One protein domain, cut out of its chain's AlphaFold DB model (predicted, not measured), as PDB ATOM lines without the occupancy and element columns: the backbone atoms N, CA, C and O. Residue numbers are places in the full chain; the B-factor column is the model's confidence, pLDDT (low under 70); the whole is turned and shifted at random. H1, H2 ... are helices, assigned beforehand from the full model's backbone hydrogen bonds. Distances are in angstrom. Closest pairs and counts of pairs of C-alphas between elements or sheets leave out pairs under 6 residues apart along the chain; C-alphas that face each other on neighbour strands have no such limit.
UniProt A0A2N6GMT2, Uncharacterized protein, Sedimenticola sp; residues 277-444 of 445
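AT A GLANCE: This is residues 277 to 444 of the 445 residues of an uncharacterized protein of Sedimenticola sp (UniProt A0A2N6GMT2). Helices pack mostly crosswise round H4, which lies in the middle with H1, H3 and H7 packed on it, while H11 packs on H1 and H7. H2, H5, H6 and the first part of H3 lie toward one end of the long axis; H8, H9 and H10 form the loosely joined other end. The printed part has 168 residues with eleven named helices, H1 to H11 in order, and no named strand: the class is all helix. It is compact, with a radius of gyration of the C-alphas of 17.2 A, and spans 52 by 39 by 31 A.

HOW THE PARTS SIT: H1, residues 277 to 289, touches H4, residues 339 to 348, at a steep tilt of 38 degrees, the same way; the closest C-alphas, of Glu 282 and Leu 339, are 5.2 A apart. H1 touches H11, residues 433 to 443, at a shallow tilt of 27 degrees, closest at the C-alphas of Val 288 and Lys 443, 6.3 A. H2, residues 291 to 299, touches residues 326 to 330 alone of H3, residues 310 to 330; the closest C-alphas, of Ile 294 and Ser 330, are 5.4 A apart. H3 touches H4 with residues 319 to 325 alone, closest at the C-alphas of Thr 322 and Val 345, 6.4 A. With residues 315 to 319 alone H3 touches H5, residues 352 to 357, closest at the C-alphas of Arg 319 and Met 354, 6.0 A. H6, residues 360 to 368, only just touches H2, with 3 pairs of C-alphas within 8 A, the closest being Ile 297 and Leu 360, 7.0 A. The hub is H7, residues 375 to 387, touching four helices, among them H4, at a steep tilt of 49 degrees, opposite ways, with the C-alphas of Ala 346 and Ser 383 closest, 5.0 A. H8, residues 399 to 407, and H9, residues 411 to 414, touch only at the corner, closest at the C-alphas of Ala 405 and His 411, 5.1 A. H10, residues 417 to 427, touches no helix. Every O i to N i+4 pair is within hydrogen-bond range in H5, H6, H7, H8 and H11; H1 has 8 of 9, H2 3 of 5, H3 15 of 17, H4 5 of 6 and H10 5 of 7, and H9 is too short for such a pair.

IN THESE COORDINATES: H1 begins at C-alpha 277 (204.466, 161.106, 176.196) and is 18.4 A long. H3, 30.2 A, has a kink of 26 degrees near residue 318; H7 is 18.6 A long. H11 ends at C-alpha 443 (216.016, 173.182, 167.213).

THE WHOLE: The two C-alphas farthest apart, of Gly 307 and Ser 418, are 53.8 A apart. The printed part has no cut, and the link from H7 to H8, 11 residues, is long. Mean pLDDT of the printed part is 83.9; residue 333, residues 391 to 393, residues 409 to 432 and residue 444 are under 70.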
ATOM      1  N   LEU A 277     204.739 160.138 177.262       82.88
ATOM      2  CA  LEU A 277     204.466 161.106 176.196       82.88
ATOM      3  C   LEU A 277     204.633 162.550 176.690       82.88
ATOM      4  O   LEU A 277     205.199 163.386 175.977       82.88
ATOM      5  N   CYS A 278     204.236 162.838 177.932       84.19
ATOM      6  CA  CYS A 278     204.488 164.130 178.569       84.19
ATOM      7  C   CYS A 278     205.984 164.372 178.818       84.19
ATOM      8  O   CYS A 278     206.449 165.494 178.625       84.19
ATOM      9  N   LYS A 279     206.753 163.344 179.194       83.81
ATOM     10  CA  LYS A 279     208.206 163.424 179.408       83.81
ATOM     11  C   LYS A 279     208.974 163.687 178.121       83.81
ATOM     12  O   LYS A 279     209.918 164.477 178.130       83.81
ATOM     13  N   VAL A 280     208.529 163.127 176.997       86.50
ATOM     14  CA  VAL A 280     209.049 163.495 175.673       86.50
ATOM     15  C   VAL A 280     208.834 164.987 175.413       86.50
ATOM     16  O   VAL A 280     209.779 165.687 175.059       86.50
ATOM     17  N   VAL A 281     207.622 165.504 175.636       86.88
ATOM     18  CA  VAL A 281     207.337 166.939 175.471       86.88
ATOM     19  C   VAL A 281     208.197 167.790 176.411       86.88
ATOM     20  O   VAL A 281     208.805 168.758 175.962       86.88
ATOM     21  N   GLU A 282     208.294 167.408 177.685       87.88
ATOM     22  CA  GLU A 282     209.115 168.073 178.701       87.88
ATOM     23  C   GLU A 282     210.585 168.154 178.255       87.88
ATOM     24  O   GLU A 282     211.151 169.242 178.155       87.88
ATOM     25  N   ARG A 283     211.190 167.024 177.877       88.38
ATOM     26  CA  ARG A 283     212.597 166.953 177.457       88.38
ATOM     27  C   ARG A 283     212.877 167.782 176.207       88.38
ATOM     28  O   ARG A 283     213.877 168.497 176.139       88.38
ATOM     29  N   GLU A 284     212.015 167.673 175.201       89.88
ATOM     30  CA  GLU A 284     212.195 168.375 173.933       89.88
ATOM     31  C   GLU A 284     212.018 169.895 174.098       89.88
ATOM     32  O   GLU A 284     212.783 170.668 173.516       89.88
ATOM     33  N   LEU A 285     211.077 170.336 174.941       90.62
ATOM     34  CA  LEU A 285     210.909 171.748 175.291       90.62
ATOM     35  C   LEU A 285     212.080 172.290 176.108       90.62
ATOM     36  O   LEU A 285     212.562 173.388 175.817       90.62
ATOM     37  N   ALA A 286     212.550 171.527 177.097       91.56
ATOM     38  CA  ALA A 286     213.673 171.920 177.935       91.56
ATOM     39  C   ALA A 286     214.934 172.143 177.094       91.56
ATOM     40  O   ALA A 286     215.627 173.137 177.302       91.56
ATOM     41  N   ASP A 287     215.188 171.299 176.086       89.69
ATOM     42  CA  ASP A 287     216.326 171.487 175.178       89.69
ATOM     43  C   ASP A 287     216.318 172.879 174.522       89.69
ATOM     44  O   ASP A 287     217.327 173.587 174.505       89.69
ATOM     45  N   VAL A 288     215.158 173.303 174.018       90.56
ATOM     46  CA  VAL A 288     215.017 174.555 173.265       90.56
ATOM     47  C   VAL A 288     214.935 175.786 174.164       90.56
ATOM     48  O   VAL A 288     215.495 176.830 173.820       90.56
ATOM     49  N   LEU A 289     214.215 175.697 175.283       92.38
ATOM     50  CA  LEU A 289     213.901 176.848 176.132       92.38
ATOM     51  C   LEU A 289     214.876 177.029 177.297       92.38
ATOM     52  O   LEU A 289     214.925 178.116 177.871       92.38
ATOM     53  N   PHE A 290     215.655 176.003 177.638       94.50
ATOM     54  CA  PHE A 290     216.510 176.006 178.819       94.50
ATOM     55  C   PHE A 290     217.932 175.512 178.528       94.50
ATOM     56  O   PHE A 290     218.870 176.303 178.626       94.50
ATOM     57  N   THR A 291     218.110 174.250 178.125       91.69
ATOM     58  CA  THR A 291     219.420 173.575 178.083       91.69
ATOM     59  C   THR A 291     220.436 174.322 177.220       91.69
ATOM     60  O   THR A 291     221.561 174.577 177.645       91.69
ATOM     61  N   ARG A 292     220.033 174.777 176.028       90.06
ATOM     62  CA  ARG A 292     220.905 175.549 175.121       90.06
ATOM     63  C   ARG A 292     221.350 176.903 175.679       90.06
ATOM     64  O   ARG A 292     222.302 177.495 175.173       90.06
ATOM     65  N   TRP A 293     220.663 177.405 176.699       94.56
ATOM     66  CA  TRP A 293     220.834 178.754 177.232       94.56
ATOM     67  C   TRP A 293     221.376 178.779 178.657       94.56
ATOM     68  O   TRP A 293     221.509 179.874 179.199       94.56
ATOM     69  N   ILE A 294     221.738 177.627 179.240       94.69
ATOM     70  CA  ILE A 294     222.236 177.507 180.622       94.69
ATOM     71  C   ILE A 294     223.282 178.580 180.941       94.69
ATOM     72  O   ILE A 294     223.098 179.327 181.894       94.69
ATOM     73  N   GLY A 295     224.316 178.741 180.106       94.12
ATOM     74  CA  GLY A 295     225.359 179.748 180.348       94.12
ATOM     75  C   GLY A 295     224.826 181.187 180.395       94.12
ATOM     76  O   GLY A 295     225.203 181.964 181.265       94.12
ATOM     77  N   LEU A 296     223.874 181.543 179.523       96.12
ATOM     78  CA  LEU A 296     223.245 182.870 179.566       96.12
ATOM     79  C   LEU A 296     222.353 183.046 180.796       96.12
ATOM     80  O   LEU A 296     222.295 184.138 181.354       96.12
ATOM     81  N   ILE A 297     221.657 181.991 181.218       96.56
ATOM     82  CA  ILE A 297     220.811 182.003 182.417       96.56
ATOM     83  C   ILE A 297     221.689 182.176 183.673       96.56
ATOM     84  O   ILE A 297     221.396 183.018 184.528       96.56
ATOM     85  N   GLN A 298     222.817 181.466 183.747       94.88
ATOM     86  CA  GLN A 298     223.809 181.562 184.825       94.88
ATOM     87  C   GLN A 298     224.467 182.945 184.928       94.88
ATOM     88  O   GLN A 298     224.804 183.384 186.024       94.88
ATOM     89  N   GLU A 299     224.589 183.688 183.830       95.81
ATOM     90  CA  GLU A 299     225.139 185.054 183.841       95.81
ATOM     91  C   GLU A 299     224.065 186.141 184.017       95.81
ATOM     92  O   GLU A 299     224.368 187.277 184.389       95.81
ATOM     93  N   ALA A 300     222.797 185.815 183.760       95.88
ATOM     94  CA  ALA A 300     221.719 186.789 183.803       95.88
ATOM     95  C   ALA A 300     221.406 187.271 185.224       95.88
ATOM     96  O   ALA A 300     221.480 186.523 186.203       95.88
ATOM     97  N   ASN A 301     220.949 188.524 185.293       95.44
ATOM     98  CA  ASN A 301     220.440 189.165 186.497       95.44
ATOM     99  C   ASN A 301     218.987 189.606 186.297       95.44
ATOM    100  O   ASN A 301     218.557 189.887 185.171       95.44
ATOM    101  N   PHE A 302     218.259 189.698 187.406       96.81
ATOM    102  CA  PHE A 302     216.907 190.239 187.473       96.81
ATOM    103  C   PHE A 302     216.915 191.492 188.343       96.81
ATOM    104  O   PHE A 302     217.430 191.475 189.459       96.81
ATOM    105  N   SER A 303     216.351 192.583 187.838       95.69
ATOM    106  CA  SER A 303     216.235 193.844 188.561       95.69
ATOM    107  C   SER A 303     214.806 194.373 188.515       95.69
ATOM    108  O   SER A 303     214.062 194.196 187.551       95.69
ATOM    109  N   ILE A 304     214.391 195.027 189.598       94.06
ATOM    110  CA  ILE A 304     213.086 195.682 189.671       94.06
ATOM    111  C   ILE A 304     213.242 197.099 189.094       94.06
ATOM    112  O   ILE A 304     214.070 197.851 189.605       94.06
ATOM    113  N   PRO A 305     212.466 197.493 188.063       91.00
ATOM    114  CA  PRO A 305     212.547 198.830 187.485       91.00
ATOM    115  C   PRO A 305     212.248 199.929 188.509       91.00
ATOM    116  O   PRO A 305     211.297 199.828 189.292       91.00
ATOM    117  N   GLU A 306     213.026 201.012 188.461       88.31
ATOM    118  CA  GLU A 306     212.794 202.189 189.297       88.31
ATOM    119  C   GLU A 306     211.410 202.797 189.015       88.31
ATOM    120  O   GLU A 306     210.986 202.937 187.867       88.31
ATOM    121  N   GLY A 307     210.679 203.149 190.076       85.69
ATOM    122  CA  GLY A 307     209.355 203.772 189.958       85.69
ATOM    123  C   GLY A 307     208.193 202.819 189.642       85.69
ATOM    124  O   GLY A 307     207.096 203.298 189.355       85.69
ATOM    125  N   ALA A 308     208.385 201.495 189.718       88.12
ATOM    126  CA  ALA A 308     207.307 200.525 189.511       88.12
ATOM    127  C   ALA A 308     206.123 200.751 190.475       88.12
ATOM    128  O   ALA A 308     206.281 200.842 191.696       88.12
ATOM    129  N   SER A 309     204.902 200.799 189.935       91.12
ATOM    130  CA  SER A 309     203.694 200.956 190.751       91.12
ATOM    131  C   SER A 309     203.425 199.721 191.627       91.12
ATOM    132  O   SER A 309     203.815 198.602 191.291       91.12
ATOM    133  N   LYS A 310     202.647 199.864 192.715       87.62
ATOM    134  CA  LYS A 310     202.233 198.719 193.563       87.62
ATOM    135  C   LYS A 310     201.578 197.577 192.767       87.62
ATOM    136  O   LYS A 310     201.750 196.407 193.105       87.62
ATOM    137  N   ARG A 311     200.825 197.906 191.710       88.06
ATOM    138  CA  ARG A 311     200.180 196.921 190.827       88.06
ATOM    139  C   ARG A 311     201.199 196.196 189.946       88.06
ATOM    140  O   ARG A 311     201.061 194.992 189.741       88.06
ATOM    141  N   GLU A 312     202.202 196.905 189.437       89.38
ATOM    142  CA  GLU A 312     203.294 196.313 188.656       89.38
ATOM    143  C   GLU A 312     204.195 195.437 189.519       89.38
ATOM    144  O   GLU A 312     204.489 194.321 189.105       89.38
ATOM    145  N   LEU A 313     204.526 195.854 190.745       91.00
ATOM    146  CA  LEU A 313     205.316 195.053 191.689       91.00
ATOM    147  C   LEU A 313     204.703 193.666 191.935       91.00
ATOM    148  O   LEU A 313     205.413 192.662 191.942       91.00
ATOM    149  N   LYS A 314     203.368 193.571 192.045       90.31
ATOM    150  CA  LYS A 314     202.680 192.274 192.171       90.31
ATOM    151  C   LYS A 314     202.884 191.381 190.940       90.31
ATOM    152  O   LYS A 314     203.005 190.168 191.084       90.31
ATOM    153  N   ARG A 315     202.911 191.959 189.735       92.75
ATOM    154  CA  ARG A 315     203.151 191.216 188.484       92.75
ATOM    155  C   ARG A 315     204.623 190.832 188.336       92.75
ATOM    156  O   ARG A 315     204.891 189.699 187.947       92.75
ATOM    157  N   ILE A 316     205.540 191.736 188.688       94.69
ATOM    158  CA  ILE A 316     206.995 191.517 188.696       94.69
ATOM    159  C   ILE A 316     207.341 190.312 189.567       94.69
ATOM    160  O   ILE A 316     208.045 189.431 189.094       94.69
ATOM    161  N   LYS A 317     206.746 190.194 190.761       92.50
ATOM    162  CA  LYS A 317     206.976 189.052 191.660       92.50
ATOM    163  C   LYS A 317     206.718 187.689 191.001       92.50
ATOM    164  O   LYS A 317     207.436 186.732 191.244       92.50
ATOM    165  N   SER A 318     205.707 187.584 190.136       90.44
ATOM    166  CA  SER A 318     205.445 186.339 189.399       90.44
ATOM    167  C   SER A 318     206.517 186.033 188.343       90.44
ATOM    168  O   SER A 318     206.772 184.861 188.096       90.44
ATOM    169  N   ARG A 319     207.134 187.052 187.727       94.38
ATOM    170  CA  ARG A 319     208.233 186.882 186.754       94.38
ATOM    171  C   ARG A 319     209.549 186.583 187.460       94.38
ATOM    172  O   ARG A 319     210.316 185.768 186.969       94.38
ATOM    173  N   GLU A 320     209.763 187.211 188.611       95.81
ATOM    174  CA  GLU A 320     210.896 186.945 189.493       95.81
ATOM    175  C   GLU A 320     210.936 185.467 189.878       95.81
ATOM    176  O   GLU A 320     211.964 184.840 189.685       95.81
ATOM    177  N   ILE A 321     209.804 184.872 190.281       93.94
ATOM    178  CA  ILE A 321     209.726 183.427 190.562       93.94
ATOM    179  C   ILE A 321     210.167 182.603 189.344       93.94
ATOM    180  O   ILE A 321     211.042 181.757 189.477       93.94
ATOM    181  N   THR A 322     209.617 182.868 188.153       94.06
ATOM    182  CA  THR A 322     210.008 182.147 186.927       94.06
ATOM    183  C   THR A 322     211.500 182.302 186.617       94.06
ATOM    184  O   THR A 322     212.152 181.329 186.244       94.06
ATOM    185  N   PHE A 323     212.054 183.505 186.785       96.44
ATOM    186  CA  PHE A 323     213.476 183.762 186.585       96.44
ATOM    187  C   PHE A 323     214.341 183.030 187.618       96.44
ATOM    188  O   PHE A 323     215.306 182.371 187.243       96.44
ATOM    189  N   SER A 324     213.989 183.103 188.902       94.75
ATOM    190  CA  SER A 324     214.691 182.411 189.985       94.75
ATOM    191  C   SER A 324     214.655 180.897 189.807       94.75
ATOM    192  O   SER A 324     215.665 180.246 190.039       94.75
ATOM    193  N   THR A 325     213.537 180.335 189.336       93.19
ATOM    194  CA  THR A 325     213.453 178.913 188.979       93.19
ATOM    195  C   THR A 325     214.424 178.569 187.855       93.19
ATOM    196  O   THR A 325     215.215 177.649 188.018       93.19
ATOM    197  N   LEU A 326     214.433 179.328 186.751       94.56
ATOM    198  CA  LEU A 326     215.401 179.111 185.667       94.56
ATOM    199  C   LEU A 326     216.844 179.197 186.173       94.56
ATOM    200  O   LEU A 326     217.677 178.380 185.789       94.56
ATOM    201  N   LYS A 327     217.127 180.169 187.044       94.19
ATOM    202  CA  LYS A 327     218.446 180.357 187.641       94.19
ATOM    203  C   LYS A 327     218.865 179.142 188.463       94.19
ATOM    204  O   LYS A 327     219.907 178.569 188.173       94.19
ATOM    205  N   SER A 328     218.013 178.718 189.394       90.50
ATOM    206  CA  SER A 328     218.230 177.544 190.243       90.50
ATOM    207  C   SER A 328     218.457 176.281 189.415       90.50
ATOM    208  O   SER A 328     219.440 175.591 189.630       90.50
ATOM    209  N   CYS A 329     217.605 176.022 188.419       89.00
ATOM    210  CA  CYS A 329     217.742 174.886 187.505       89.00
ATOM    211  C   CYS A 329     219.085 174.884 186.757       89.00
ATOM    212  O   CYS A 329     219.616 173.832 186.404       89.00
ATOM    213  N   SER A 330     219.619 176.072 186.456       91.06
ATOM    214  CA  SER A 330     220.868 176.233 185.709       91.06
ATOM    215  C   SER A 330     222.123 176.090 186.566       91.06
ATOM    216  O   SER A 330     223.210 175.974 186.005       91.06
ATOM    217  N   GLU A 331     222.014 176.124 187.893       85.38
ATOM    218  CA  GLU A 331     223.151 175.975 188.804       85.38
ATOM    219  C   GLU A 331     223.466 174.482 189.037       85.38
ATOM    220  O   GLU A 331     222.564 173.655 188.954       85.38
ATOM    221  N   PRO A 332     224.735 174.090 189.268       74.75
ATOM    222  CA  PRO A 332     225.077 172.687 189.513       74.75
ATOM    223  C   PRO A 332     224.451 172.125 190.811       74.75
ATOM    224  O   PRO A 332     224.562 172.799 191.838       74.75
ATOM    225  N   PRO A 333     223.905 170.889 190.807       69.00
ATOM    226  CA  PRO A 333     223.732 170.017 189.643       69.00
ATOM    227  C   PRO A 333     222.621 170.530 188.716       69.00
ATOM    228  O   PRO A 333     221.489 170.756 189.129       69.00
ATOM    229  N   VAL A 334     222.959 170.696 187.433       74.38
ATOM    230  CA  VAL A 334     222.034 171.263 186.447       74.38
ATOM    231  C   VAL A 334     220.882 170.297 186.211       74.38
ATOM    232  O   VAL A 334     221.108 169.146 185.840       74.38
ATOM    233  N   HIS A 335     219.654 170.796 186.323       80.25
ATOM    234  CA  HIS A 335     218.449 170.026 186.044       80.25
ATOM    235  C   HIS A 335     217.447 170.857 185.225       80.25
ATOM    236  O   HIS A 335     217.320 172.064 185.433       80.25
ATOM    237  N   PRO A 336     216.728 170.260 184.261       85.88
ATOM    238  CA  PRO A 336     215.733 170.992 183.486       85.88
ATOM    239  C   PRO A 336     214.520 171.389 184.353       85.88
ATOM    240  O   PRO A 336     214.158 170.656 185.277       85.88
ATOM    241  N   PRO A 337     213.851 172.520 184.056       88.31
ATOM    242  CA  PRO A 337     212.571 172.855 184.673       88.31
ATOM    243  C   PRO A 337     211.484 171.828 184.325       88.31
ATOM    244  O   PRO A 337     211.458 171.294 183.215       88.31
ATOM    245  N   THR A 338     210.535 171.610 185.237       86.38
ATOM    246  CA  THR A 338     209.381 170.723 185.002       86.38
ATOM    247  C   THR A 338     208.463 171.268 183.907       86.38
ATOM    248  O   THR A 338     208.473 172.469 183.613       86.38
ATOM    249  N   LEU A 339     207.598 170.423 183.332       85.94
ATOM    250  CA  LEU A 339     206.628 170.858 182.319       85.94
ATOM    251  C   LEU A 339     205.789 172.058 182.787       85.94
ATOM    252  O   LEU A 339     205.641 173.031 182.048       85.94
ATOM    253  N   GLY A 340     205.315 172.034 184.038       87.56
ATOM    254  CA  GLY A 340     204.567 173.139 184.642       87.56
ATOM    255  C   GLY A 340     205.377 174.436 184.728       87.56
ATOM    256  O   GLY A 340     204.866 175.508 184.405       87.56
ATOM    257  N   GLN A 341     206.659 174.359 185.099       90.75
ATOM    258  CA  GLN A 341     207.555 175.521 185.119       90.75
ATOM    259  C   GLN A 341     207.816 176.051 183.702       90.75
ATOM    260  O   GLN A 341     207.788 177.264 183.483       90.75
ATOM    261  N   MET A 342     207.992 175.161 182.721       90.94
ATOM    262  CA  MET A 342     208.188 175.538 181.320       90.94
ATOM    263  C   MET A 342     206.984 176.255 180.708       90.94
ATOM    264  O   MET A 342     207.189 177.144 179.881       90.94
ATOM    265  N   VAL A 343     205.753 175.965 181.151       90.25
ATOM    266  CA  VAL A 343     204.571 176.751 180.748       90.25
ATOM    267  C   VAL A 343     204.774 178.229 181.077       90.25
ATOM    268  O   VAL A 343     204.582 179.091 180.220       90.25
ATOM    269  N   PHE A 344     205.234 178.546 182.292       91.62
ATOM    270  CA  PHE A 344     205.489 179.932 182.695       91.62
ATOM    271  C   PHE A 344     206.663 180.560 181.945       91.62
ATOM    272  O   PHE A 344     206.592 181.735 181.581       91.62
ATOM    273  N   VAL A 345     207.720 179.788 181.681       93.62
ATOM    274  CA  VAL A 345     208.866 180.242 180.881       93.62
ATOM    275  C   VAL A 345     208.410 180.639 179.477       93.62
ATOM    276  O   VAL A 345     208.669 181.761 179.044       93.62
ATOM    277  N   ALA A 346     207.661 179.770 178.791       92.31
ATOM    278  CA  ALA A 346     207.126 180.047 177.461       92.31
ATOM    279  C   ALA A 346     206.152 181.240 177.475       92.31
ATOM    280  O   ALA A 346     206.231 182.126 176.620       92.31
ATOM    281  N   LYS A 347     205.282 181.315 178.489       92.31
ATOM    282  CA  LYS A 347     204.309 182.402 178.674       92.31
ATOM    283  C   LYS A 347     204.961 183.767 178.859       92.31
ATOM    284  O   LYS A 347     204.457 184.768 178.347       92.31
ATOM    285  N   PHE A 348     206.058 183.831 179.612       93.81
ATOM    286  CA  PHE A 348     206.744 185.086 179.929       93.81
ATOM    287  C   PHE A 348     207.930 185.397 179.014       93.81
ATOM    288  O   PHE A 348     208.531 186.460 179.155       93.81
ATOM    289  N   TRP A 349     208.204 184.544 178.024       93.38
ATOM    290  CA  TRP A 349     209.332 184.676 177.099       93.38
ATOM    291  C   TRP A 349     209.403 186.027 176.376       93.38
ATOM    292  O   TRP A 349     210.469 186.528 176.029       93.38
ATOM    293  N   SER A 350     208.249 186.625 176.088       89.88
ATOM    294  CA  SER A 350     208.146 187.937 175.434       89.88
ATOM    295  C   SER A 350     207.193 188.864 176.173       89.88
ATOM    296  O   SER A 350     206.521 189.695 175.567       89.88
ATOM    297  N   ASP A 351     207.103 188.693 177.491       93.69
ATOM    298  CA  ASP A 351     206.322 189.563 178.357       93.69
ATOM    299  C   ASP A 351     207.068 190.881 178.608       93.69
ATOM    300  O   ASP A 351     208.230 190.890 179.015       93.69
ATOM    301  N   ASP A 352     206.383 192.009 178.407       92.56
ATOM    302  CA  ASP A 352     206.978 193.344 178.556       92.56
ATOM    303  C   ASP A 352     207.532 193.598 179.962       92.56
ATOM    304  O   ASP A 352     208.500 194.338 180.121       92.56
ATOM    305  N   ILE A 353     206.925 193.009 181.000       93.69
ATOM    306  CA  ILE A 353     207.420 193.155 182.374       93.69
ATOM    307  C   ILE A 353     208.693 192.332 182.553       93.69
ATOM    308  O   ILE A 353     209.663 192.854 183.091       93.69
ATOM    309  N   MET A 354     208.719 191.092 182.058       94.75
ATOM    310  CA  MET A 354     209.926 190.263 182.086       94.75
ATOM    311  C   MET A 354     211.104 190.962 181.386       94.75
ATOM    312  O   MET A 354     212.175 191.081 181.974       94.75
ATOM    313  N   ASN A 355     210.886 191.523 180.193       93.56
ATOM    314  CA  ASN A 355     211.926 192.233 179.434       93.56
ATOM    315  C   ASN A 355     212.412 193.531 180.104       93.56
ATOM    316  O   ASN A 355     213.550 193.941 179.891       93.56
ATOM    317  N   LYS A 356     211.574 194.185 180.921       93.56
ATOM    318  CA  LYS A 356     212.002 195.326 181.750       93.56
ATOM    319  C   LYS A 356     212.870 194.896 182.931       93.56
ATOM    320  O   LYS A 356     213.679 195.692 183.392       93.56
ATOM    321  N   CYS A 357     212.665 193.680 183.432       95.88
ATOM    322  CA  CYS A 357     213.360 193.164 184.606       95.88
ATOM    323  C   CYS A 357     214.646 192.403 184.274       95.88
ATOM    324  O   CYS A 357     215.530 192.304 185.120       95.88
ATOM    325  N   THR A 358     214.772 191.845 183.070       96.50
ATOM    326  CA  THR A 358     215.982 191.134 182.652       96.50
ATOM    327  C   THR A 358     216.187 191.198 181.134       96.50
ATOM    328  O   THR A 358     215.230 191.019 180.375       96.50
ATOM    329  N   PRO A 359     217.428 191.401 180.646       94.94
ATOM    330  CA  PRO A 359     217.728 191.359 179.216       94.94
ATOM    331  C   PRO A 359     217.862 189.929 178.667       94.94
ATOM    332  O   PRO A 359     218.088 189.771 177.466       94.94
ATOM    333  N   LEU A 360     217.746 188.893 179.512       96.25
ATOM    334  CA  LEU A 360     218.002 187.491 179.163       96.25
ATOM    335  C   LEU A 360     217.237 187.046 177.907       96.25
ATOM    336  O   LEU A 360     217.850 186.664 176.912       96.25
ATOM    337  N   PHE A 361     215.907 187.144 177.920       95.00
ATOM    338  CA  PHE A 361     215.076 186.650 176.818       95.00
ATOM    339  C   PHE A 361     215.283 187.447 175.531       95.00
ATOM    340  O   PHE A 361     215.339 186.873 174.449       95.00
ATOM    341  N   THR A 362     215.488 188.763 175.638       94.12
ATOM    342  CA  THR A 362     215.818 189.599 174.472       94.12
ATOM    343  C   THR A 362     217.181 189.214 173.888       94.12
ATOM    344  O   THR A 362     217.329 189.116 172.672       94.12
ATOM    345  N   THR A 363     218.163 188.910 174.739       95.06
ATOM    346  CA  THR A 363     219.479 188.405 174.315       95.06
ATOM    347  C   THR A 363     219.359 187.064 173.595       95.06
ATOM    348  O   THR A 363     219.941 186.897 172.523       95.06
ATOM    349  N   ILE A 364     218.574 186.128 174.136       94.38
ATOM    350  CA  ILE A 364     218.324 184.831 173.494       94.38
ATOM    351  C   ILE A 364     217.617 185.023 172.145       94.38
ATOM    352  O   ILE A 364     218.041 184.445 171.145       94.38
ATOM    353  N   ASN A 365     216.598 185.883 172.073       92.50
ATOM    354  CA  ASN A 365     215.894 186.194 170.824       92.50
ATOM    355  C   ASN A 365     216.852 186.750 169.758       92.50
ATOM    356  O   ASN A 365     216.812 186.327 168.607       92.50
ATOM    357  N   ASN A 366     217.773 187.636 170.140       91.69
ATOM    358  CA  ASN A 366     218.770 188.185 169.219       91.69
ATOM    359  C   ASN A 366     219.773 187.125 168.737       91.69
ATOM    360  O   ASN A 366     220.179 187.155 167.578       91.69
ATOM    361  N   LYS A 367     220.169 186.178 169.601       91.50
ATOM    362  CA  LYS A 367     221.061 185.069 169.221       91.50
ATOM    363  C   LYS A 367     220.376 184.014 168.350       91.50
ATOM    364  O   LYS A 367     221.046 183.380 167.543       91.50
ATOM    365  N   THR A 368     219.069 183.818 168.515       89.44
ATOM    366  CA  THR A 368     218.279 182.844 167.743       89.44
ATOM    367  C   THR A 368     217.810 183.390 166.401       89.44
ATOM    368  O   THR A 368     217.698 182.615 165.455       89.44
ATOM    369  N   TYR A 369     217.596 184.704 166.286       87.56
ATOM    370  CA  TYR A 369     217.088 185.356 165.076       87.56
ATOM    371  C   TYR A 369     217.789 184.935 163.767       87.56
ATOM    372  O   TYR A 369     217.070 184.642 162.813       87.56
ATOM    373  N   PRO A 370     219.136 184.812 163.692       85.62
ATOM    374  CA  PRO A 370     219.817 184.395 162.460       85.62
ATOM    375  C   PRO A 370     219.462 182.981 161.977       85.62
ATOM    376  O   PRO A 370     219.632 182.688 160.799       85.62
ATOM    377  N   TYR A 371     218.992 182.112 162.875       82.81
ATOM    378  CA  TYR A 371     218.710 180.700 162.600       82.81
ATOM    379  C   TYR A 371     217.207 180.393 162.607       82.81
ATOM    380  O   TYR A 371     216.757 179.433 161.990       82.81
ATOM    381  N   CYS A 372     216.405 181.210 163.296       85.31
ATOM    382  CA  CYS A 372     214.956 181.059 163.371       85.31
ATOM    383  C   CYS A 372     214.277 182.423 163.562       85.31
ATOM    384  O   CYS A 372     213.966 182.838 164.678       85.31
ATOM    385  N   GLU A 373     213.975 183.118 162.462       85.25
ATOM    386  CA  GLU A 373     213.328 184.445 162.495       85.25
ATOM    387  C   GLU A 373     211.979 184.444 163.241       85.25
ATOM    388  O   GLU A 373     211.561 185.447 163.819       85.25
ATOM    389  N   ARG A 374     211.284 183.297 163.254       88.56
ATOM    390  CA  ARG A 374     209.978 183.121 163.910       88.56
ATOM    391  C   ARG A 374     210.071 182.526 165.317       88.56
ATOM    392  O   ARG A 374     209.040 182.116 165.848       88.56
ATOM    393  N   PHE A 375     211.255 182.498 165.933       89.75
ATOM    394  CA  PHE A 375     211.486 181.876 167.242       89.75
ATOM    395  C   PHE A 375     210.451 182.316 168.291       89.75
ATOM    396  O   PHE A 375     209.707 181.498 168.824       89.75
ATOM    397  N   VAL A 376     210.301 183.627 168.501       90.81
ATOM    398  CA  VAL A 376     209.352 184.194 169.479       90.81
ATOM    399  C   VAL A 376     207.898 183.801 169.195       90.81
ATOM    400  O   VAL A 376     207.137 183.491 170.111       90.81
ATOM    401  N   GLN A 377     207.494 183.804 167.921       90.88
ATOM    402  CA  GLN A 377     206.130 183.433 167.534       90.88
ATOM    403  C   GLN A 377     205.847 181.964 167.858       90.88
ATOM    404  O   GLN A 377     204.766 181.648 168.352       90.88
ATOM    405  N   LYS A 378     206.832 181.095 167.638       90.50
ATOM    406  CA  LYS A 378     206.760 179.662 167.930       90.50
ATOM    407  C   LYS A 378     206.761 179.365 169.428       90.50
ATOM    408  O   LYS A 378     205.940 178.575 169.878       90.50
ATOM    409  N   VAL A 379     207.569 180.065 170.229       91.38
ATOM    410  CA  VAL A 379     207.497 179.954 171.701       91.38
ATOM    411  C   VAL A 379     206.109 180.354 172.216       91.38
ATOM    412  O   VAL A 379     205.543 179.691 173.083       91.38
ATOM    413  N   LYS A 380     205.496 181.388 171.629       89.19
ATOM    414  CA  LYS A 380     204.122 181.783 171.963       89.19
ATOM    415  C   LYS A 380     203.077 180.742 171.543       89.19
ATOM    416  O   LYS A 380     202.075 180.592 172.238       89.19
ATOM    417  N   GLN A 381     203.281 180.047 170.421       88.00
ATOM    418  CA  GLN A 381     202.426 178.924 170.012       88.00
ATOM    419  C   GLN A 381     202.524 177.771 171.013       88.00
ATOM    420  O   GLN A 381     201.491 177.294 171.469       88.00
ATOM    421  N   ILE A 382     203.743 177.410 171.431       87.50
ATOM    422  CA  ILE A 382     203.983 176.412 172.481       87.50
ATOM    423  C   ILE A 382     203.272 176.804 173.779       87.50
ATOM    424  O   ILE A 382     202.555 175.988 174.342       87.50
ATOM    425  N   SER A 383     203.422 178.051 174.237       88.12
ATOM    426  CA  SER A 383     202.758 178.514 175.464       88.12
ATOM    427  C   SER A 383     201.246 178.327 175.405       88.12
ATOM    428  O   SER A 383     200.668 177.882 176.385       88.12
ATOM    429  N   ARG A 384     200.609 178.668 174.278       85.44
ATOM    430  CA  ARG A 384     199.158 178.496 174.118       85.44
ATOM    431  C   ARG A 384     198.774 177.031 174.179       85.44
ATOM    432  O   ARG A 384     197.907 176.686 174.957       85.44
ATOM    433  N   PHE A 385     199.493 176.192 173.439       82.94
ATOM    434  CA  PHE A 385     199.250 174.758 173.443       82.94
ATOM    435  C   PHE A 385     199.341 174.161 174.859       82.94
ATOM    436  O   PHE A 385     198.506 173.359 175.251       82.94
ATOM    437  N   LEU A 386     200.352 174.551 175.642       81.44
ATOM    438  CA  LEU A 386     200.534 174.038 177.005       81.44
ATOM    439  C   LEU A 386     199.475 174.554 177.993       81.44
ATOM    440  O   LEU A 386     199.231 173.905 179.008       81.44
ATOM    441  N   GLU A 387     198.890 175.722 177.724       83.00
ATOM    442  CA  GLU A 387     197.804 176.316 178.514       83.00
ATOM    443  C   GLU A 387     196.411 175.878 178.047       83.00
ATOM    444  O   GLU A 387     195.432 176.126 178.757       83.00
ATOM    445  N   ASP A 388     196.306 175.266 176.865       80.31
ATOM    446  CA  ASP A 388     195.034 174.817 176.331       80.31
ATOM    447  C   ASP A 388     194.447 173.748 177.261       80.31
ATOM    448  O   ASP A 388     195.116 172.831 177.747       80.31
ATOM    449  N   THR A 389     193.164 173.931 177.548       78.75
ATOM    450  CA  THR A 389     192.361 172.974 178.302       78.75
ATOM    451  C   THR A 389     191.442 172.276 177.326       78.75
ATOM    452  O   THR A 389     190.958 172.879 176.362       78.75
ATOM    453  N   HIS A 390     191.208 170.995 177.565       72.50
ATOM    454  CA  HIS A 390     190.489 170.153 176.626       72.50
ATOM    455  C   HIS A 390     189.206 169.647 177.281       72.50
ATOM    456  O   HIS A 390     189.269 168.745 178.112       72.50
ATOM    457  N   PRO A 391     188.042 170.233 176.942       69.69
ATOM    458  CA  PRO A 391     186.780 169.849 177.553       69.69
ATOM    459  C   PRO A 391     186.438 168.393 177.252       69.69
ATOM    460  O   PRO A 391     186.253 168.023 176.091       69.69
ATOM    461  N   PHE A 392     186.288 167.581 178.294       68.44
ATOM    462  CA  PHE A 392     185.824 166.207 178.181       68.44
ATOM    463  C   PHE A 392     184.996 165.826 179.407       68.44
ATOM    464  O   PHE A 392     185.433 165.987 180.535       68.44
ATOM    465  N   ASN A 393     183.770 165.345 179.189       63.59
ATOM    466  CA  ASN A 393     182.856 164.874 180.238       63.59
ATOM    467  C   ASN A 393     182.771 165.766 181.503       63.59
ATOM    468  O   ASN A 393     182.911 165.289 182.622       63.59
ATOM    469  N   HIS A 394     182.523 167.070 181.320       70.94
ATOM    470  CA  HIS A 394     182.477 168.103 182.377       70.94
ATOM    471  C   HIS A 394     183.820 168.457 183.045       70.94
ATOM    472  O   HIS A 394     183.868 169.413 183.819       70.94
ATOM    473  N   GLU A 395     184.906 167.776 182.688       71.06
ATOM    474  CA  GLU A 395     186.281 168.103 183.058       71.06
ATOM    475  C   GLU A 395     186.954 168.932 181.945       71.06
ATOM    476  O   GLU A 395     186.483 168.977 180.806       71.06
ATOM    477  N   ASN A 396     188.030 169.652 182.277       77.00
ATOM    478  CA  ASN A 396     188.804 170.461 181.321       77.00
ATOM    479  C   ASN A 396     190.318 170.346 181.597       77.00
ATOM    480  O   ASN A 396     190.945 171.359 181.919       77.00
ATOM    481  N   PRO A 397     190.912 169.139 181.535       78.56
ATOM    482  CA  PRO A 397     192.333 168.967 181.820       78.56
ATOM    483  C   PRO A 397     193.227 169.697 180.811       78.56
ATOM    484  O   PRO A 397     192.969 169.690 179.603       78.56
ATOM    485  N   SER A 398     194.311 170.285 181.312       80.44
ATOM    486  CA  SER A 398     195.485 170.664 180.519       80.44
ATOM    487  C   SER A 398     196.500 169.515 180.455       80.44
ATOM    488  O   SER A 398     196.441 168.559 181.233       80.44
ATOM    489  N   LEU A 399     197.497 169.624 179.568       80.00
ATOM    490  CA  LEU A 399     198.618 168.673 179.516       80.00
ATOM    491  C   LEU A 399     199.366 168.578 180.861       80.00
ATOM    492  O   LEU A 399     199.829 167.505 181.240       80.00
ATOM    493  N   VAL A 400     199.472 169.694 181.591       83.81
ATOM    494  CA  VAL A 400     200.134 169.739 182.903       83.81
ATOM    495  C   VAL A 400     199.336 168.960 183.946       83.81
ATOM    496  O   VAL A 400     199.936 168.232 184.735       83.81
ATOM    497  N   ASP A 401     198.007 169.066 183.923       83.44
ATOM    498  CA  ASP A 401     197.140 168.344 184.862       83.44
ATOM    499  C   ASP A 401     197.262 166.831 184.654       83.44
ATOM    500  O   ASP A 401     197.474 166.084 185.609       83.44
ATOM    501  N   LEU A 402     197.249 166.387 183.393       81.19
ATOM    502  CA  LEU A 402     197.446 164.981 183.039       81.19
ATOM    503  C   LEU A 402     198.826 164.461 183.420       81.19
ATOM    504  O   LEU A 402     198.943 163.353 183.948       81.19
ATOM    505  N   ARG A 403     199.875 165.253 183.160       84.00
ATOM    506  CA  ARG A 403     201.242 164.916 183.564       84.00
ATOM    507  C   ARG A 403     201.313 164.736 185.074       84.00
ATOM    508  O   ARG A 403     201.893 163.759 185.528       84.00
ATOM    509  N   ASN A 404     200.729 165.652 185.846       83.62
ATOM    510  CA  ASN A 404     200.788 165.611 187.306       83.62
ATOM    511  C   ASN A 404     200.002 164.428 187.878       83.62
ATOM    512  O   ASN A 404     200.548 163.695 188.696       83.62
ATOM    513  N   ALA A 405     198.779 164.174 187.410       79.88
ATOM    514  CA  ALA A 405     198.022 163.011 187.876       79.88
ATOM    515  C   ALA A 405     198.658 161.679 187.453       79.88
ATOM    516  O   ALA A 405     198.583 160.693 188.182       79.88
ATOM    517  N   SER A 406     199.353 161.650 186.313       79.31
ATOM    518  CA  SER A 406     200.120 160.466 185.905       79.31
ATOM    519  C   SER A 406     201.417 160.288 186.693       79.31
ATOM    520  O   SER A 406     201.912 159.169 186.771       79.31
ATOM    521  N   ALA A 407     201.973 161.363 187.260       79.69
ATOM    522  CA  ALA A 407     203.231 161.353 188.003       79.69
ATOM    523  C   ALA A 407     203.056 161.108 189.513       79.69
ATOM    524  O   ALA A 407     204.010 160.689 190.161       79.69
ATOM    525  N   HIS A 408     201.878 161.348 190.096       78.88
ATOM    526  CA  HIS A 408     201.679 161.266 191.548       78.88
ATOM    527  C   HIS A 408     200.782 160.080 191.961       78.88
ATOM    528  O   HIS A 408     199.662 159.955 191.461       78.88
ATOM    529  N   PRO A 409     201.238 159.203 192.880       65.88
ATOM    530  CA  PRO A 409     200.426 158.101 193.402       65.88
ATOM    531  C   PRO A 409     199.122 158.591 194.054       65.88
ATOM    532  O   PRO A 409     199.115 159.617 194.728       65.88
ATOM    533  N   GLY A 410     198.023 157.853 193.871       62.41
ATOM    534  CA  GLY A 410     196.717 158.167 194.474       62.41
ATOM    535  C   GLY A 410     195.894 159.244 193.754       62.41
ATOM    536  O   GLY A 410     194.709 159.376 194.032       62.41
ATOM    537  N   HIS A 411     196.476 159.946 192.780       63.97
ATOM    538  CA  HIS A 411     195.766 160.874 191.891       63.97
ATOM    539  C   HIS A 411     195.161 160.170 190.663       63.97
ATOM    540  O   HIS A 411     194.736 160.802 189.700       63.97
ATOM    541  N   GLU A 412     195.124 158.835 190.668       58.38
ATOM    542  CA  GLU A 412     194.507 158.058 189.594       58.38
ATOM    543  C   GLU A 412     192.987 158.244 189.566       58.38
ATOM    544  O   GLU A 412     192.404 158.237 188.492       58.38
ATOM    545  N   ASP A 413     192.355 158.505 190.709       57.66
ATOM    546  CA  ASP A 413     190.917 158.784 190.776       57.66
ATOM    547  C   ASP A 413     190.563 160.235 190.400       57.66
ATOM    548  O   ASP A 413     189.386 160.537 190.188       57.66
ATOM    549  N   ASP A 414     191.556 161.133 190.282       60.38
ATOM    550  CA  ASP A 414     191.336 162.537 189.886       60.38
ATOM    551  C   ASP A 414     190.784 162.646 188.464       60.38
ATOM    552  O   ASP A 414     190.111 163.619 188.127       60.38
ATOM    553  N   PHE A 415     191.066 161.633 187.646       61.34
ATOM    554  CA  PHE A 415     190.555 161.502 186.299       61.34
ATOM    555  C   PHE A 415     189.843 160.171 186.164       61.34
ATOM    556  O   PHE A 415     190.351 159.114 186.534       61.34
ATOM    557  N   THR A 416     188.694 160.181 185.502       64.75
ATOM    558  CA  THR A 416     188.109 158.940 184.994       64.75
ATOM    559  C   THR A 416     188.946 158.445 183.812       64.75
ATOM    560  O   THR A 416     188.540 158.589 182.659       64.75
ATOM    561  N   TRP A 417     190.142 157.890 184.067       63.59
ATOM    562  CA  TRP A 417     191.105 157.501 183.027       63.59
ATOM    563  C   TRP A 417     190.448 156.648 181.957       63.59
ATOM    564  O   TRP A 417     190.585 156.942 180.778       63.59
ATOM    565  N   SER A 418     189.636 155.667 182.352       59.50
ATOM    566  CA  SER A 418     188.888 154.807 181.431       59.50
ATOM    567  C   SER A 418     187.992 155.576 180.450       59.50
ATOM    568  O   SER A 418     187.891 155.199 179.282       59.50
ATOM    569  N   GLN A 419     187.387 156.679 180.895       61.88
ATOM    570  CA  GLN A 419     186.560 157.562 180.073       61.88
ATOM    571  C   GLN A 419     187.406 158.548 179.268       61.88
ATOM    572  O   GLN A 419     187.042 158.865 178.141       61.88
ATOM    573  N   HIS A 420     188.547 158.981 179.806       62.66
ATOM    574  CA  HIS A 420     189.490 159.869 179.135       62.66
ATOM    575  C   HIS A 420     190.355 159.145 178.103       62.66
ATOM    576  O   HIS A 420     190.852 159.800 177.201       62.66
ATOM    577  N   ILE A 421     190.507 157.816 178.160       61.56
ATOM    578  CA  ILE A 421     191.339 157.019 177.240       61.56
ATOM    579  C   ILE A 421     191.077 157.333 175.758       61.56
ATOM    580  O   ILE A 421     192.053 157.494 175.037       61.56
ATOM    581  N   PRO A 422     189.835 157.414 175.238       63.84
ATOM    582  CA  PRO A 422     189.601 157.743 173.830       63.84
ATOM    583  C   PRO A 422     190.128 159.130 173.454       63.84
ATOM    584  O   PRO A 422     190.746 159.286 172.404       63.84
ATOM    585  N   TRP A 423     189.938 160.108 174.338       67.25
ATOM    586  CA  TRP A 423     190.442 161.461 174.147       67.25
ATOM    587  C   TRP A 423     191.965 161.530 174.323       67.25
ATOM    588  O   TRP A 423     192.654 162.068 173.468       67.25
ATOM    589  N   LEU A 424     192.516 160.901 175.362       62.59
ATOM    590  CA  LEU A 424     193.949 160.740 175.581       62.59
ATOM    591  C   LEU A 424     194.595 160.027 174.402       62.59
ATOM    592  O   LEU A 424     195.666 160.437 174.007       62.59
ATOM    593  N   LYS A 425     193.966 159.026 173.778       61.22
ATOM    594  CA  LYS A 425     194.456 158.373 172.549       61.22
ATOM    595  C   LYS A 425     194.550 159.342 171.369       61.22
ATOM    596  O   LYS A 425     195.458 159.216 170.550       61.22
ATOM    597  N   GLU A 426     193.621 160.287 171.271       64.12
ATOM    598  CA  GLU A 426     193.604 161.309 170.223       64.12
ATOM    599  C   GLU A 426     194.592 162.452 170.507       64.12
ATOM    600  O   GLU A 426     195.280 162.910 169.596       64.12
ATOM    601  N   PHE A 427     194.693 162.873 171.770       61.22
ATOM    602  CA  PHE A 427     195.453 164.041 172.212       61.22
ATOM    603  C   PHE A 427     196.893 163.723 172.642       61.22
ATOM    604  O   PHE A 427     197.814 164.435 172.248       61.22
ATOM    605  N   LEU A 428     197.085 162.669 173.444       53.12
ATOM    606  CA  LEU A 428     198.374 162.254 174.015       53.12
ATOM    607  C   LEU A 428     198.954 160.978 173.432       53.12
ATOM    608  O   LEU A 428     200.162 160.942 173.273       53.12
ATOM    609  N   GLY A 429     198.136 159.979 173.074       51.75
ATOM    610  CA  GLY A 429     198.525 158.701 172.456       51.75
ATOM    611  C   GLY A 429     199.295 158.894 171.155       51.75
ATOM    612  O   GLY A 429     199.913 157.980 170.619       51.75
ATOM    613  N   LYS A 430     199.322 160.136 170.682       59.28
ATOM    614  CA  LYS A 430     200.391 160.672 169.869       59.28
ATOM    615  C   LYS A 430     200.863 161.951 170.562       59.28
ATOM    616  O   LYS A 430     200.007 162.791 170.832       59.28
ATOM    617  N   PRO A 431     202.171 162.142 170.839       58.50
ATOM    618  CA  PRO A 431     202.640 163.387 171.422       58.50
ATOM    619  C   PRO A 431     202.143 164.530 170.532       58.50
ATOM    620  O   PRO A 431     201.996 164.324 169.315       58.50
ATOM    621  N   PRO A 432     201.882 165.723 171.083       67.25
ATOM    622  CA  PRO A 432     201.290 166.791 170.310       67.25
ATOM    623  C   PRO A 432     202.165 167.111 169.108       67.25
ATOM    624  O   PRO A 432     203.240 167.706 169.217       67.25
ATOM    625  N   LYS A 433     201.706 166.663 167.940       75.00
ATOM    626  CA  LYS A 433     202.440 166.735 166.676       75.00
ATOM    627  C   LYS A 433     202.904 168.148 166.404       75.00
ATOM    628  O   LYS A 433     204.009 168.353 165.920       75.00
ATOM    629  N   GLU A 434     202.053 169.104 166.743       75.44
ATOM    630  CA  GLU A 434     202.315 170.526 166.614       75.44
ATOM    631  C   GLU A 434     203.423 170.991 167.556       75.44
ATOM    632  O   GLU A 434     204.307 171.713 167.105       75.44
ATOM    633  N   VAL A 435     203.460 170.529 168.812       78.62
ATOM    634  CA  VAL A 435     204.540 170.867 169.754       78.62
ATOM    635  C   VAL A 435     205.859 170.282 169.288       78.62
ATOM    636  O   VAL A 435     206.820 171.031 169.159       78.62
ATOM    637  N   LEU A 436     205.923 168.985 168.972       82.31
ATOM    638  CA  LEU A 436     207.182 168.365 168.543       82.31
ATOM    639  C   LEU A 436     207.671 168.903 167.196       82.31
ATOM    640  O   LEU A 436     208.872 169.081 167.020       82.31
ATOM    641  N   ARG A 437     206.766 169.232 166.266       83.44
ATOM    642  CA  ARG A 437     207.123 169.953 165.035       83.44
ATOM    643  C   ARG A 437     207.670 171.334 165.338       83.44
ATOM    644  O   ARG A 437     208.747 171.668 164.864       83.44
ATOM    645  N   THR A 438     206.967 172.108 166.159       84.38
ATOM    646  CA  THR A 438     207.399 173.459 166.533       84.38
ATOM    647  C   THR A 438     208.754 173.415 167.233       84.38
ATOM    648  O   THR A 438     209.628 174.212 166.917       84.38
ATOM    649  N   VAL A 439     208.965 172.449 168.131       84.56
ATOM    650  CA  VAL A 439     210.244 172.215 168.800       84.56
ATOM    651  C   VAL A 439     211.324 171.821 167.802       84.56
ATOM    652  O   VAL A 439     212.371 172.451 167.806       84.56
ATOM    653  N   ALA A 440     211.087 170.859 166.909       84.88
ATOM    654  CA  ALA A 440     212.065 170.486 165.886       84.88
ATOM    655  C   ALA A 440     212.447 171.681 164.998       84.88
ATOM    656  O   ALA A 440     213.624 171.916 164.739       84.88
ATOM    657  N   GLU A 441     211.479 172.509 164.614       84.50
ATOM    658  CA  GLU A 441     211.752 173.733 163.863       84.50
ATOM    659  C   GLU A 441     212.485 174.812 164.688       84.50
ATOM    660  O   GLU A 441     213.134 175.685 164.114       84.50
ATOM    661  N   LEU A 442     212.349 174.810 166.018       85.19
ATOM    662  CA  LEU A 442     213.108 175.679 166.925       85.19
ATOM    663  C   LEU A 442     214.517 175.141 167.198       85.19
ATOM    664  O   LEU A 442     215.422 175.925 167.479       85.19
ATOM    665  N   LYS A 443     214.704 173.821 167.114       83.44
ATOM    666  CA  LYS A 443     216.016 173.182 167.213       83.44
ATOM    667  C   LYS A 443     216.902 173.526 166.018       83.44
ATOM    668  O   LYS A 443     218.112 173.621 166.224       83.44
ATOM    669  N   GLY A 444     216.282 173.797 164.868       66.38
ATOM    670  CA  GLY A 444     216.940 174.161 163.618       66.38
ATOM    671  C   GLY A 444     217.520 172.942 162.901       66.38
ATOM    672  O   GLY A 444     218.050 172.036 163.544       66.38
TER     673      GLY A 444